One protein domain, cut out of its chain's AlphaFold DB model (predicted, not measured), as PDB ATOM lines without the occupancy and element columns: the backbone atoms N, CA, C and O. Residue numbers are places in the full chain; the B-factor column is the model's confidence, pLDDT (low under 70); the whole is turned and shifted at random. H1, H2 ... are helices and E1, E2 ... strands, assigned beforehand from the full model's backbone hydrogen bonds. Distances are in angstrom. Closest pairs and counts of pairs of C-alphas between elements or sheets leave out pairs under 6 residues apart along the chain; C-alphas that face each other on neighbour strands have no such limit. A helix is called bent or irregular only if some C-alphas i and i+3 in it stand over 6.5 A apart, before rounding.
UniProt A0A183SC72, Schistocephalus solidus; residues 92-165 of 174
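Overview. This is residues 92 to 165 of the 174 residues of a protein of Schistocephalus solidus (UniProt A0A183SC72). This is a loose, elongated model in which a two-stranded ribbon, E1 and E2, bridges two ends: at one end are the helices H1, H3 and H4, and at the other a loose loop with H2 in it. H4, the longest helix, is kinked near residue 158, while H2 touches no helix. The printed part has 74 residues with four named helices and two named strands, in the order H1, E1, H2, E2, H3, H4; the strands are antiparallel, and the class is mixed, helices and strands. The radius of gyration of the C-alphas is 14.7 A, and the C-alphas span 38 by 24 by 21 A.

Along the chain. Find C-alpha 92 at (-40.757, -35.531, -0.934); from there H1 runs through residues 92 to 97, 8.8 A long. Go on to C-alpha 99 at (-31.558, -44.857, 0.689), where E1 begins, residues 99 to 103, 12.7 A. Next come H2, residues 114 to 123, 14.4 A, and E2, residues 132 to 136, 13.0 A. H3 follows at once, residues 137 to 140, 4.8 A. H4, residues 146 to 164, is 20.2 A long and ends at C-alpha 164, (-38.047, -47.488, 3.874). It is irregular: C-alphas 158 and 161 are 9.3 A apart, and it has a kink of 94 degrees near residue 158.

Arrangement. Look first at E1 and E2, antiparallel neighbours with 158 degrees between their directions. N 100 and O 135 are 2.8 A apart, and N 133 and O 102 are 2.8 A apart, both within hydrogen-bond range. From E2 go to H1: their closest C-alphas, those of Pro 136 and Arg 96, are 5.6 A apart. H1 and H3 touch, their closest C-alphas, those of Leu 95 and Ala 138, 4.6 A apart. H1 and H4 touch at Arg 97 and Leu 164, their closest C-alphas, 5.8 A apart; they run the same way at a steep tilt of 61 degrees. H3 and H4 are close but not clearly touching, with C-alphas 137 and 149, their closest, 7.5 A apart. H2 is apart from H1, H3 and H4. In H1 and H2 each O i to N i+4 pair is within hydrogen-bond range, in H4 11 of 15 are, and H3 is too short for such a pair.

Size, cuts and confidence. The two C-alphas farthest apart, those of Glu 92 and Thr 109, are 41.1 A apart. The printed part has no cut, and no link is long. Residues 107 to 113, 122 to 129 and 142 to 148 stand free, of which 146 to 148 belong to H4. Mean pLDDT of the printed part is 70.8; residues 104 to 132 and residue 165 are under 70.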
ATOM      1  N   GLU A  92     -41.859 -36.165  -1.670       85.75
ATOM      2  CA  GLU A  92     -40.757 -35.531  -0.934       85.75
ATOM      3  C   GLU A  92     -40.272 -36.382   0.250       85.75
ATOM      4  O   GLU A  92     -39.065 -36.567   0.436       85.75
ATOM      5  N   ASP A  93     -41.197 -36.948   1.029       85.31
ATOM      6  CA  ASP A  93     -40.849 -37.822   2.150       85.31
ATOM      7  C   ASP A  93     -40.295 -39.169   1.679       85.31
ATOM      8  O   ASP A  93     -39.400 -39.719   2.326       85.31
ATOM      9  N   LEU A  94     -40.776 -39.699   0.549       85.31
ATOM     10  CA  LEU A  94     -40.211 -40.905  -0.058       85.31
ATOM     11  C   LEU A  94     -38.767 -40.681  -0.494       85.31
ATOM     12  O   LEU A  94     -37.899 -41.474  -0.135       85.31
ATOM     13  N   LEU A  95     -38.481 -39.573  -1.179       86.00
ATOM     14  CA  LEU A  95     -37.124 -39.234  -1.614       86.00
ATOM     15  C   LEU A  95     -36.157 -39.121  -0.428       86.00
ATOM     16  O   LEU A  95     -35.017 -39.577  -0.510       86.00
ATOM     17  N   ARG A  96     -36.602 -38.553   0.697       85.25
ATOM     18  CA  ARG A  96     -35.782 -38.453   1.918       85.25
ATOM     19  C   ARG A  96     -35.510 -39.803   2.575       85.25
ATOM     20  O   ARG A  96     -34.479 -39.966   3.220       85.25
ATOM     21  N   ARG A  97     -36.449 -40.743   2.474       82.75
ATOM     22  CA  ARG A  97     -36.401 -42.017   3.205       82.75
ATOM     23  C   ARG A  97     -35.825 -43.170   2.392       82.75
ATOM     24  O   ARG A  97     -35.316 -44.115   2.988       82.75
ATOM     25  N   LEU A  98     -35.907 -43.116   1.066       84.19
ATOM     26  CA  LEU A  98     -35.282 -44.102   0.191       84.19
ATOM     27  C   LEU A  98     -33.772 -43.886   0.185       84.19
ATOM     28  O   LEU A  98     -33.301 -42.815  -0.184       84.19
ATOM     29  N   ILE A  99     -33.020 -44.907   0.593       80.88
ATOM     30  CA  ILE A  99     -31.558 -44.857   0.689       80.88
ATOM     31  C   ILE A  99     -30.962 -45.749  -0.396       80.88
ATOM     32  O   ILE A  99     -31.189 -46.958  -0.420       80.88
ATOM     33  N   CYS A 100     -30.157 -45.153  -1.268       76.75
ATOM     34  CA  CYS A 100     -29.324 -45.865  -2.224       76.75
ATOM     35  C   CYS A 100     -27.997 -46.261  -1.567       76.75
ATOM     36  O   CYS A 100     -27.380 -45.472  -0.851       76.75
ATOM     37  N   ILE A 101     -27.555 -47.493  -1.824       76.81
ATOM     38  CA  ILE A 101     -26.317 -48.052  -1.272       76.81
ATOM     39  C   ILE A 101     -25.310 -48.207  -2.408       76.81
ATOM     40  O   ILE A 101     -25.463 -49.079  -3.259       76.81
ATOM     41  N   PHE A 102     -24.266 -47.384  -2.404       73.69
ATOM     42  CA  PHE A 102     -23.177 -47.444  -3.374       73.69
ATOM     43  C   PHE A 102     -21.993 -48.195  -2.779       73.69
ATOM     44  O   PHE A 102     -21.286 -47.675  -1.916       73.69
ATOM     45  N   LEU A 103     -21.759 -49.422  -3.240       70.19
ATOM     46  CA  LEU A 103     -20.597 -50.205  -2.826       70.19
ATOM     47  C   LEU A 103     -19.342 -49.650  -3.512       70.19
ATOM     48  O   LEU A 103     -19.251 -49.655  -4.740       70.19
ATOM     49  N   ARG A 104     -18.347 -49.207  -2.737       64.00
ATOM     50  CA  ARG A 104     -17.024 -48.891  -3.284       64.00
ATOM     51  C   ARG A 104     -16.334 -50.207  -3.615       64.00
ATOM     52  O   ARG A 104     -15.876 -50.926  -2.730       64.00
ATOM     53  N   THR A 105     -16.248 -50.552  -4.897       58.47
ATOM     54  CA  THR A 105     -15.411 -51.676  -5.320       58.47
ATOM     55  C   THR A 105     -13.950 -51.306  -5.087       58.47
ATOM     56  O   THR A 105     -13.402 -50.467  -5.800       58.47
ATOM     57  N   SER A 106     -13.297 -51.931  -4.106       50.12
ATOM     58  CA  SER A 106     -11.837 -51.949  -4.087       50.12
ATOM     59  C   SER A 106     -11.343 -52.725  -5.320       50.12
ATOM     60  O   SER A 106     -11.907 -53.775  -5.658       50.12
ATOM     61  N   PRO A 107     -10.313 -52.241  -6.032       53.84
ATOM     62  CA  PRO A 107      -9.741 -52.981  -7.139       53.84
ATOM     63  C   PRO A 107      -8.807 -54.044  -6.562       53.84
ATOM     64  O   PRO A 107      -7.623 -53.790  -6.392       53.84
ATOM     65  N   THR A 108      -9.305 -55.236  -6.232       46.25
ATOM     66  CA  THR A 108      -8.421 -56.382  -5.946       46.25
ATOM     67  C   THR A 108      -9.055 -57.726  -6.311       46.25
ATOM     68  O   THR A 108      -9.945 -58.250  -5.646       46.25
ATOM     69  N   THR A 109      -8.573 -58.270  -7.431       49.19
ATOM     70  CA  THR A 109      -8.103 -59.657  -7.610       49.19
ATOM     71  C   THR A 109      -8.646 -60.731  -6.651       49.19
ATOM     72  O   THR A 109      -7.894 -61.273  -5.851       49.19
ATOM     73  N   ALA A 110      -9.925 -61.098  -6.753       53.84
ATOM     74  CA  ALA A 110     -10.429 -62.455  -6.483       53.84
ATOM     75  C   ALA A 110     -11.926 -62.537  -6.816       53.84
ATOM     76  O   ALA A 110     -12.700 -61.634  -6.493       53.84
ATOM     77  N   LYS A 111     -12.345 -63.642  -7.445       50.03
ATOM     78  CA  LYS A 111     -13.744 -63.955  -7.786       50.03
ATOM     79  C   LYS A 111     -14.554 -64.290  -6.525       50.03
ATOM     80  O   LYS A 111     -14.920 -65.441  -6.310       50.03
ATOM     81  N   THR A 112     -14.830 -63.306  -5.678       54.19
ATOM     82  CA  THR A 112     -15.694 -63.495  -4.505       54.19
ATOM     83  C   THR A 112     -17.090 -62.968  -4.814       54.19
ATOM     84  O   THR A 112     -17.251 -61.818  -5.219       54.19
ATOM     85  N   SER A 113     -18.102 -63.819  -4.625       57.00
ATOM     86  CA  SER A 113     -19.517 -63.500  -4.842       57.00
ATOM     87  C   SER A 113     -19.940 -62.243  -4.071       57.00
ATOM     88  O   SER A 113     -19.698 -62.136  -2.867       57.00
ATOM     89  N   VAL A 114     -20.622 -61.315  -4.754       58.44
ATOM     90  CA  VAL A 114     -21.173 -60.073  -4.177       58.44
ATOM     91  C   VAL A 114     -22.027 -60.370  -2.941       58.44
ATOM     92  O   VAL A 114     -21.888 -59.699  -1.924       58.44
ATOM     93  N   LEU A 115     -22.830 -61.440  -2.977       54.94
ATOM     94  CA  LEU A 115     -23.667 -61.870  -1.849       54.94
ATOM     95  C   LEU A 115     -22.854 -62.306  -0.626       54.94
ATOM     96  O   LEU A 115     -23.309 -62.158   0.507       54.94
ATOM     97  N   GLN A 116     -21.665 -62.865  -0.844       61.34
ATOM     98  CA  GLN A 116     -20.789 -63.317   0.232       61.34
ATOM     99  C   GLN A 116     -20.110 -62.129   0.917       61.34
ATOM    100  O   GLN A 116     -20.066 -62.105   2.145       61.34
ATOM    101  N   LYS A 117     -19.694 -61.115   0.140       61.06
ATOM    102  CA  LYS A 117     -19.199 -59.833   0.670       61.06
ATOM    103  C   LYS A 117     -20.281 -59.121   1.486       61.06
ATOM    104  O   LYS A 117     -20.065 -58.796   2.646       61.06
ATOM    105  N   LEU A 118     -21.486 -59.005   0.930       55.91
ATOM    106  CA  LEU A 118     -22.620 -58.347   1.584       55.91
ATOM    107  C   LEU A 118     -23.014 -59.007   2.912       55.91
ATOM    108  O   LEU A 118     -23.245 -58.324   3.908       55.91
ATOM    109  N   ARG A 119     -23.036 -60.346   2.956       56.81
ATOM    110  CA  ARG A 119     -23.272 -61.089   4.201       56.81
ATOM    111  C   ARG A 119     -22.177 -60.837   5.232       56.81
ATOM    112  O   ARG A 119     -22.522 -60.609   6.385       56.81
ATOM    113  N   SER A 120     -20.900 -60.836   4.838       60.03
ATOM    114  CA  SER A 120     -19.805 -60.557   5.776       60.03
ATOM    115  C   SER A 120     -19.869 -59.139   6.346       60.03
ATOM    116  O   SER A 120     -19.695 -58.971   7.554       60.03
ATOM    117  N   THR A 121     -20.215 -58.146   5.520       57.28
ATOM    118  CA  THR A 121     -20.345 -56.742   5.938       57.28
ATOM    119  C   THR A 121     -21.513 -56.555   6.910       57.28
ATOM    120  O   THR A 121     -21.355 -55.905   7.937       57.28
ATOM    121  N   LEU A 122     -22.659 -57.202   6.669       54.00
ATOM    122  CA  LEU A 122     -23.817 -57.140   7.574       54.00
ATOM    123  C   LEU A 122     -23.592 -57.861   8.918       54.00
ATOM    124  O   LEU A 122     -24.254 -57.539   9.904       54.00
ATOM    125  N   THR A 123     -22.679 -58.838   8.979       54.38
ATOM    126  CA  THR A 123     -22.388 -59.599  10.212       54.38
ATOM    127  C   THR A 123     -21.298 -58.991  11.095       54.38
ATOM    128  O   THR A 123     -21.216 -59.333  12.276       54.38
ATOM    129  N   ARG A 124     -20.455 -58.095  10.566       49.41
ATOM    130  CA  ARG A 124     -19.292 -57.569  11.291       49.41
ATOM    131  C   ARG A 124     -19.665 -56.308  12.073       49.41
ATOM    132  O   ARG A 124     -19.609 -55.186  11.584       49.41
ATOM    133  N   LYS A 125     -20.064 -56.513  13.326       41.75
ATOM    134  CA  LYS A 125     -20.414 -55.454  14.278       41.75
ATOM    135  C   LYS A 125     -19.138 -54.900  14.935       41.75
ATOM    136  O   LYS A 125     -18.843 -55.232  16.075       41.75
ATOM    137  N   GLY A 126     -18.356 -54.111  14.200       45.88
ATOM    138  CA  GLY A 126     -17.169 -53.439  14.741       45.88
ATOM    139  C   GLY A 126     -16.058 -53.242  13.710       45.88
ATOM    140  O   GLY A 126     -15.675 -54.194  13.033       45.88
ATOM    141  N   GLU A 127     -15.547 -52.008  13.673       37.22
ATOM    142  CA  GLU A 127     -14.513 -51.430  12.793       37.22
ATOM    143  C   GLU A 127     -15.001 -50.937  11.423       37.22
ATOM    144  O   GLU A 127     -15.145 -51.687  10.460       37.22
ATOM    145  N   TYR A 128     -15.221 -49.621  11.362       41.72
ATOM    146  CA  TYR A 128     -15.534 -48.860  10.158       41.72
ATOM    147  C   TYR A 128     -14.293 -48.722   9.267       41.72
ATOM    148  O   TYR A 128     -13.347 -48.005   9.587       41.72
ATOM    149  N   GLN A 129     -14.346 -49.359   8.105       45.53
ATOM    150  CA  GLN A 129     -13.916 -48.743   6.853       45.53
ATOM    151  C   GLN A 129     -15.201 -48.646   6.022       45.53
ATOM    152  O   GLN A 129     -15.870 -49.659   5.829       45.53
ATOM    153  N   GLU A 130     -15.621 -47.439   5.630       54.09
ATOM    154  CA  GLU A 130     -16.856 -47.214   4.862       54.09
ATOM    155  C   GLU A 130     -16.723 -47.818   3.452       54.09
ATOM    156  O   GLU A 130     -16.364 -47.152   2.482       54.09
ATOM    157  N   GLU A 131     -16.992 -49.123   3.341       63.44
ATOM    158  CA  GLU A 131     -17.035 -49.866   2.072       63.44
ATOM    159  C   GLU A 131     -18.275 -49.510   1.231       63.44
ATOM    160  O   GLU A 131     -18.341 -49.852   0.049       63.44
ATOM    161  N   ALA A 132     -19.256 -48.814   1.812       66.00
ATOM    162  CA  ALA A 132     -20.480 -48.408   1.141       66.00
ATOM    163  C   ALA A 132     -20.863 -46.969   1.502       66.00
ATOM    164  O   ALA A 132     -20.858 -46.604   2.676       66.00
ATOM    165  N   ILE A 133     -21.235 -46.175   0.498       73.81
ATOM    166  CA  ILE A 133     -21.841 -44.854   0.688       73.81
ATOM    167  C   ILE A 133     -23.357 -45.040   0.701       73.81
ATOM    168  O   ILE A 133     -23.927 -45.577  -0.251       73.81
ATOM    169  N   LEU A 134     -23.999 -44.598   1.779       77.12
ATOM    170  CA  LEU A 134     -25.453 -44.517   1.887       77.12
ATOM    171  C   LEU A 134     -25.882 -43.105   1.493       77.12
ATOM    172  O   LEU A 134     -25.422 -42.144   2.102       77.12
ATOM    173  N   MET A 135     -26.741 -42.981   0.488       77.94
ATOM    174  CA  MET A 135     -27.208 -41.685  -0.004       77.94
ATOM    175  C   MET A 135     -28.730 -41.699  -0.156       77.94
ATOM    176  O   MET A 135     -29.246 -42.528  -0.911       77.94
ATOM    177  N   PRO A 136     -29.466 -40.810   0.535       84.12
ATOM    178  CA  PRO A 136     -30.889 -40.619   0.298       84.12
ATOM    179  C   PRO A 136     -31.172 -40.229  -1.154       84.12
ATOM    180  O   PRO A 136     -30.424 -39.463  -1.765       84.12
ATOM    181  N   LEU A 137     -32.292 -40.689  -1.702       83.81
ATOM    182  CA  LEU A 137     -32.679 -40.376  -3.074       83.81
ATOM    183  C   LEU A 137     -32.915 -38.871  -3.273       83.81
ATOM    184  O   LEU A 137     -32.667 -38.357  -4.357       83.81
ATOM    185  N   ALA A 138     -33.301 -38.141  -2.224       85.94
ATOM    186  CA  ALA A 138     -33.384 -36.682  -2.230       85.94
ATOM    187  C   ALA A 138     -32.038 -36.022  -2.574       85.94
ATOM    188  O   ALA A 138     -32.007 -35.082  -3.366       85.94
ATOM    189  N   GLU A 139     -30.932 -36.539  -2.034       85.12
ATOM    190  CA  GLU A 139     -29.577 -36.029  -2.284       85.12
ATOM    191  C   GLU A 139     -29.032 -36.477  -3.644       85.12
ATOM    192  O   GLU A 139     -28.265 -35.750  -4.272       85.12
ATOM    193  N   LEU A 140     -29.460 -37.648  -4.121       83.44
ATOM    194  CA  LEU A 140     -29.089 -38.175  -5.435       83.44
ATOM    195  C   LEU A 140     -29.885 -37.527  -6.579       83.44
ATOM    196  O   LEU A 140     -29.379 -37.421  -7.694       83.44
ATOM    197  N   SER A 141     -31.116 -37.084  -6.309       83.75
ATOM    198  CA  SER A 141     -32.054 -36.570  -7.315       83.75
ATOM    199  C   SER A 141     -31.499 -35.464  -8.229       83.75
ATOM    200  O   SER A 141     -31.813 -35.515  -9.416       83.75
ATOM    201  N   PRO A 142     -30.634 -34.525  -7.780       88.44
ATOM    202  CA  PRO A 142     -30.062 -33.504  -8.663       88.44
ATOM    203  C   PRO A 142     -29.042 -34.058  -9.667       88.44
ATOM    204  O   PRO A 142     -28.742 -33.401 -10.662       88.44
ATOM    205  N   PHE A 143     -28.482 -35.241  -9.399       86.06
ATOM    206  CA  PHE A 143     -27.423 -35.869 -10.195       86.06
ATOM    207  C   PHE A 143     -27.927 -37.040 -11.049       86.06
ATOM    208  O   PHE A 143     -27.176 -37.561 -11.874       86.06
ATOM    209  N   ALA A 144     -29.173 -37.469 -10.850       84.25
ATOM    210  CA  ALA A 144     -29.777 -38.586 -11.559       84.25
ATOM    211  C   ALA A 144     -30.807 -38.122 -12.598       84.25
ATOM    212  O   ALA A 144     -31.339 -37.015 -12.530       84.25
ATOM    213  N   SER A 145     -31.107 -38.986 -13.573       88.69
ATOM    214  CA  SER A 145     -32.188 -38.711 -14.518       88.69
ATOM    215  C   SER A 145     -33.544 -38.760 -13.816       88.69
ATOM    216  O   SER A 145     -33.753 -39.527 -12.874       88.69
ATOM    217  N   LYS A 146     -34.493 -37.964 -14.313       88.38
ATOM    218  CA  LYS A 146     -35.874 -37.970 -13.819       88.38
ATOM    219  C   LYS A 146     -36.488 -39.376 -13.891       88.38
ATOM    220  O   LYS A 146     -37.017 -39.847 -12.892       88.38
ATOM    221  N   ASP A 147     -36.298 -40.069 -15.013       88.12
ATOM    222  CA  ASP A 147     -36.783 -41.440 -15.228       88.12
ATOM    223  C   ASP A 147     -36.228 -42.429 -14.192       88.12
ATOM    224  O   ASP A 147     -36.924 -43.339 -13.748       88.12
ATOM    225  N   PHE A 148     -34.971 -42.254 -13.775       85.19
ATOM    226  CA  PHE A 148     -34.363 -43.095 -12.748       85.19
ATOM    227  C   PHE A 148     -35.010 -42.872 -11.379       85.19
ATOM    228  O   PHE A 148     -35.290 -43.830 -10.661       85.19
ATOM    229  N   VAL A 149     -35.261 -41.611 -11.019       85.19
ATOM    230  CA  VAL A 149     -35.926 -41.262  -9.758       85.19
ATOM    231  C   VAL A 149     -37.361 -41.795  -9.742       85.19
ATOM    232  O   VAL A 149     -37.765 -42.392  -8.746       85.19
ATOM    233  N   GLU A 150     -38.102 -41.650 -10.843       87.81
ATOM    234  CA  GLU A 150     -39.459 -42.200 -10.995       87.81
ATOM    235  C   GLU A 150     -39.466 -43.729 -10.877       87.81
ATOM    236  O   GLU A 150     -40.221 -44.280 -10.080       87.81
ATOM    237  N   MET A 151     -38.539 -44.414 -11.555       87.06
ATOM    238  CA  MET A 151     -38.384 -45.866 -11.443       87.06
ATOM    239  C   MET A 151     -38.157 -46.314  -9.992       87.06
ATOM    240  O   MET A 151     -38.727 -47.313  -9.555       87.06
ATOM    241  N   LEU A 152     -37.328 -45.597  -9.227       85.06
ATOM    242  CA  LEU A 152     -37.073 -45.936  -7.824       85.06
ATOM    243  C   LEU A 152     -38.293 -45.727  -6.925       85.06
ATOM    244  O   LEU A 152     -38.503 -46.512  -5.997       85.06
ATOM    245  N   VAL A 153     -39.099 -44.704  -7.203       84.94
ATOM    246  CA  VAL A 153     -40.369 -44.478  -6.503       84.94
ATOM    247  C   VAL A 153     -41.354 -45.607  -6.818       84.94
ATOM    248  O   VAL A 153     -41.879 -46.219  -5.887       84.94
ATOM    249  N   ASP A 154     -41.507 -45.994  -8.085       84.94
ATOM    250  CA  ASP A 154     -42.379 -47.107  -8.492       84.94
ATOM    251  C   ASP A 154     -41.939 -48.448  -7.879       84.94
ATOM    252  O   ASP A 154     -42.747 -49.289  -7.457       84.94
ATOM    253  N   TRP A 155     -40.626 -48.665  -7.788       83.88
ATOM    254  CA  TRP A 155     -40.066 -49.841  -7.126       83.88
ATOM    255  C   TRP A 155     -40.333 -49.828  -5.624       83.88
ATOM    256  O   TRP A 155     -40.586 -50.889  -5.048       83.88
ATOM    257  N   SER A 156     -40.309 -48.653  -4.990       82.38
ATOM    258  CA  SER A 156     -40.675 -48.522  -3.579       82.38
ATOM    259  C   SER A 156     -42.140 -48.881  -3.333       82.38
ATOM    260  O   SER A 156     -42.418 -49.609  -2.382       82.38
ATOM    261  N   ASP A 157     -43.045 -48.518  -4.248       80.00
ATOM    262  CA  ASP A 157     -44.457 -48.916  -4.191       80.00
ATOM    263  C   ASP A 157     -44.636 -50.430  -4.302       80.00
ATOM    264  O   ASP A 157     -45.420 -51.020  -3.555       80.00
ATOM    265  N   SER A 158     -43.854 -51.072  -5.171       77.00
ATOM    266  CA  SER A 158     -43.875 -52.530  -5.342       77.00
ATOM    267  C   SER A 158     -43.294 -53.280  -4.137       77.00
ATOM    268  O   SER A 158     -43.785 -54.345  -3.763       77.00
ATOM    269  N   ALA A 159     -42.239 -52.745  -3.519       77.69
ATOM    270  CA  ALA A 159     -41.617 -53.326  -2.330       77.69
ATOM    271  C   ALA A 159     -42.388 -53.013  -1.032       77.69
ATOM    272  O   ALA A 159     -42.258 -53.733  -0.035       77.69
ATOM    273  N   GLY A 160     -43.199 -51.957  -1.045       79.25
ATOM    274  CA  GLY A 160     -43.952 -51.457   0.093       79.25
ATOM    275  C   GLY A 160     -43.082 -50.781   1.158       79.25
ATOM    276  O   GLY A 160     -41.929 -50.429   0.926       79.25
ATOM    277  N   LEU A 161     -43.613 -50.634   2.377       79.31
ATOM    278  CA  LEU A 161     -42.941 -49.939   3.489       79.31
ATOM    279  C   LEU A 161     -41.563 -50.523   3.850       79.31
ATOM    280  O   LEU A 161     -40.740 -49.816   4.427       79.31
ATOM    281  N   ILE A 162     -41.281 -51.775   3.469       73.31
ATOM    282  CA  ILE A 162     -39.967 -52.419   3.638       73.31
ATOM    283  C   ILE A 162     -38.868 -51.659   2.875       73.31
ATOM    284  O   ILE A 162     -37.712 -51.660   3.305       73.31
ATOM    285  N   ALA A 163     -39.216 -50.964   1.787       74.50
ATOM    286  CA  ALA A 163     -38.296 -50.093   1.059       74.50
ATOM    287  C   ALA A 163     -37.699 -48.983   1.934       74.50
ATOM    288  O   ALA A 163     -36.592 -48.515   1.682       74.50
ATOM    289  N   LEU A 164     -38.409 -48.596   2.996       76.38
ATOM    290  CA  LEU A 164     -38.047 -47.488   3.874       76.38
ATOM    291  C   LEU A 164     -37.227 -47.929   5.094       76.38
ATOM    292  O   LEU A 164     -36.731 -47.077   5.826       76.38
ATOM    293  N   ASP A 165     -37.057 -49.235   5.314       67.25
ATOM    294  CA  ASP A 165     -36.306 -49.788   6.454       67.25
ATOM    295  C   ASP A 165     -34.779 -49.805   6.218       67.25
ATOM    296  O   ASP A 165     -34.030 -50.378   7.012       67.25
TER     297      ASP A 165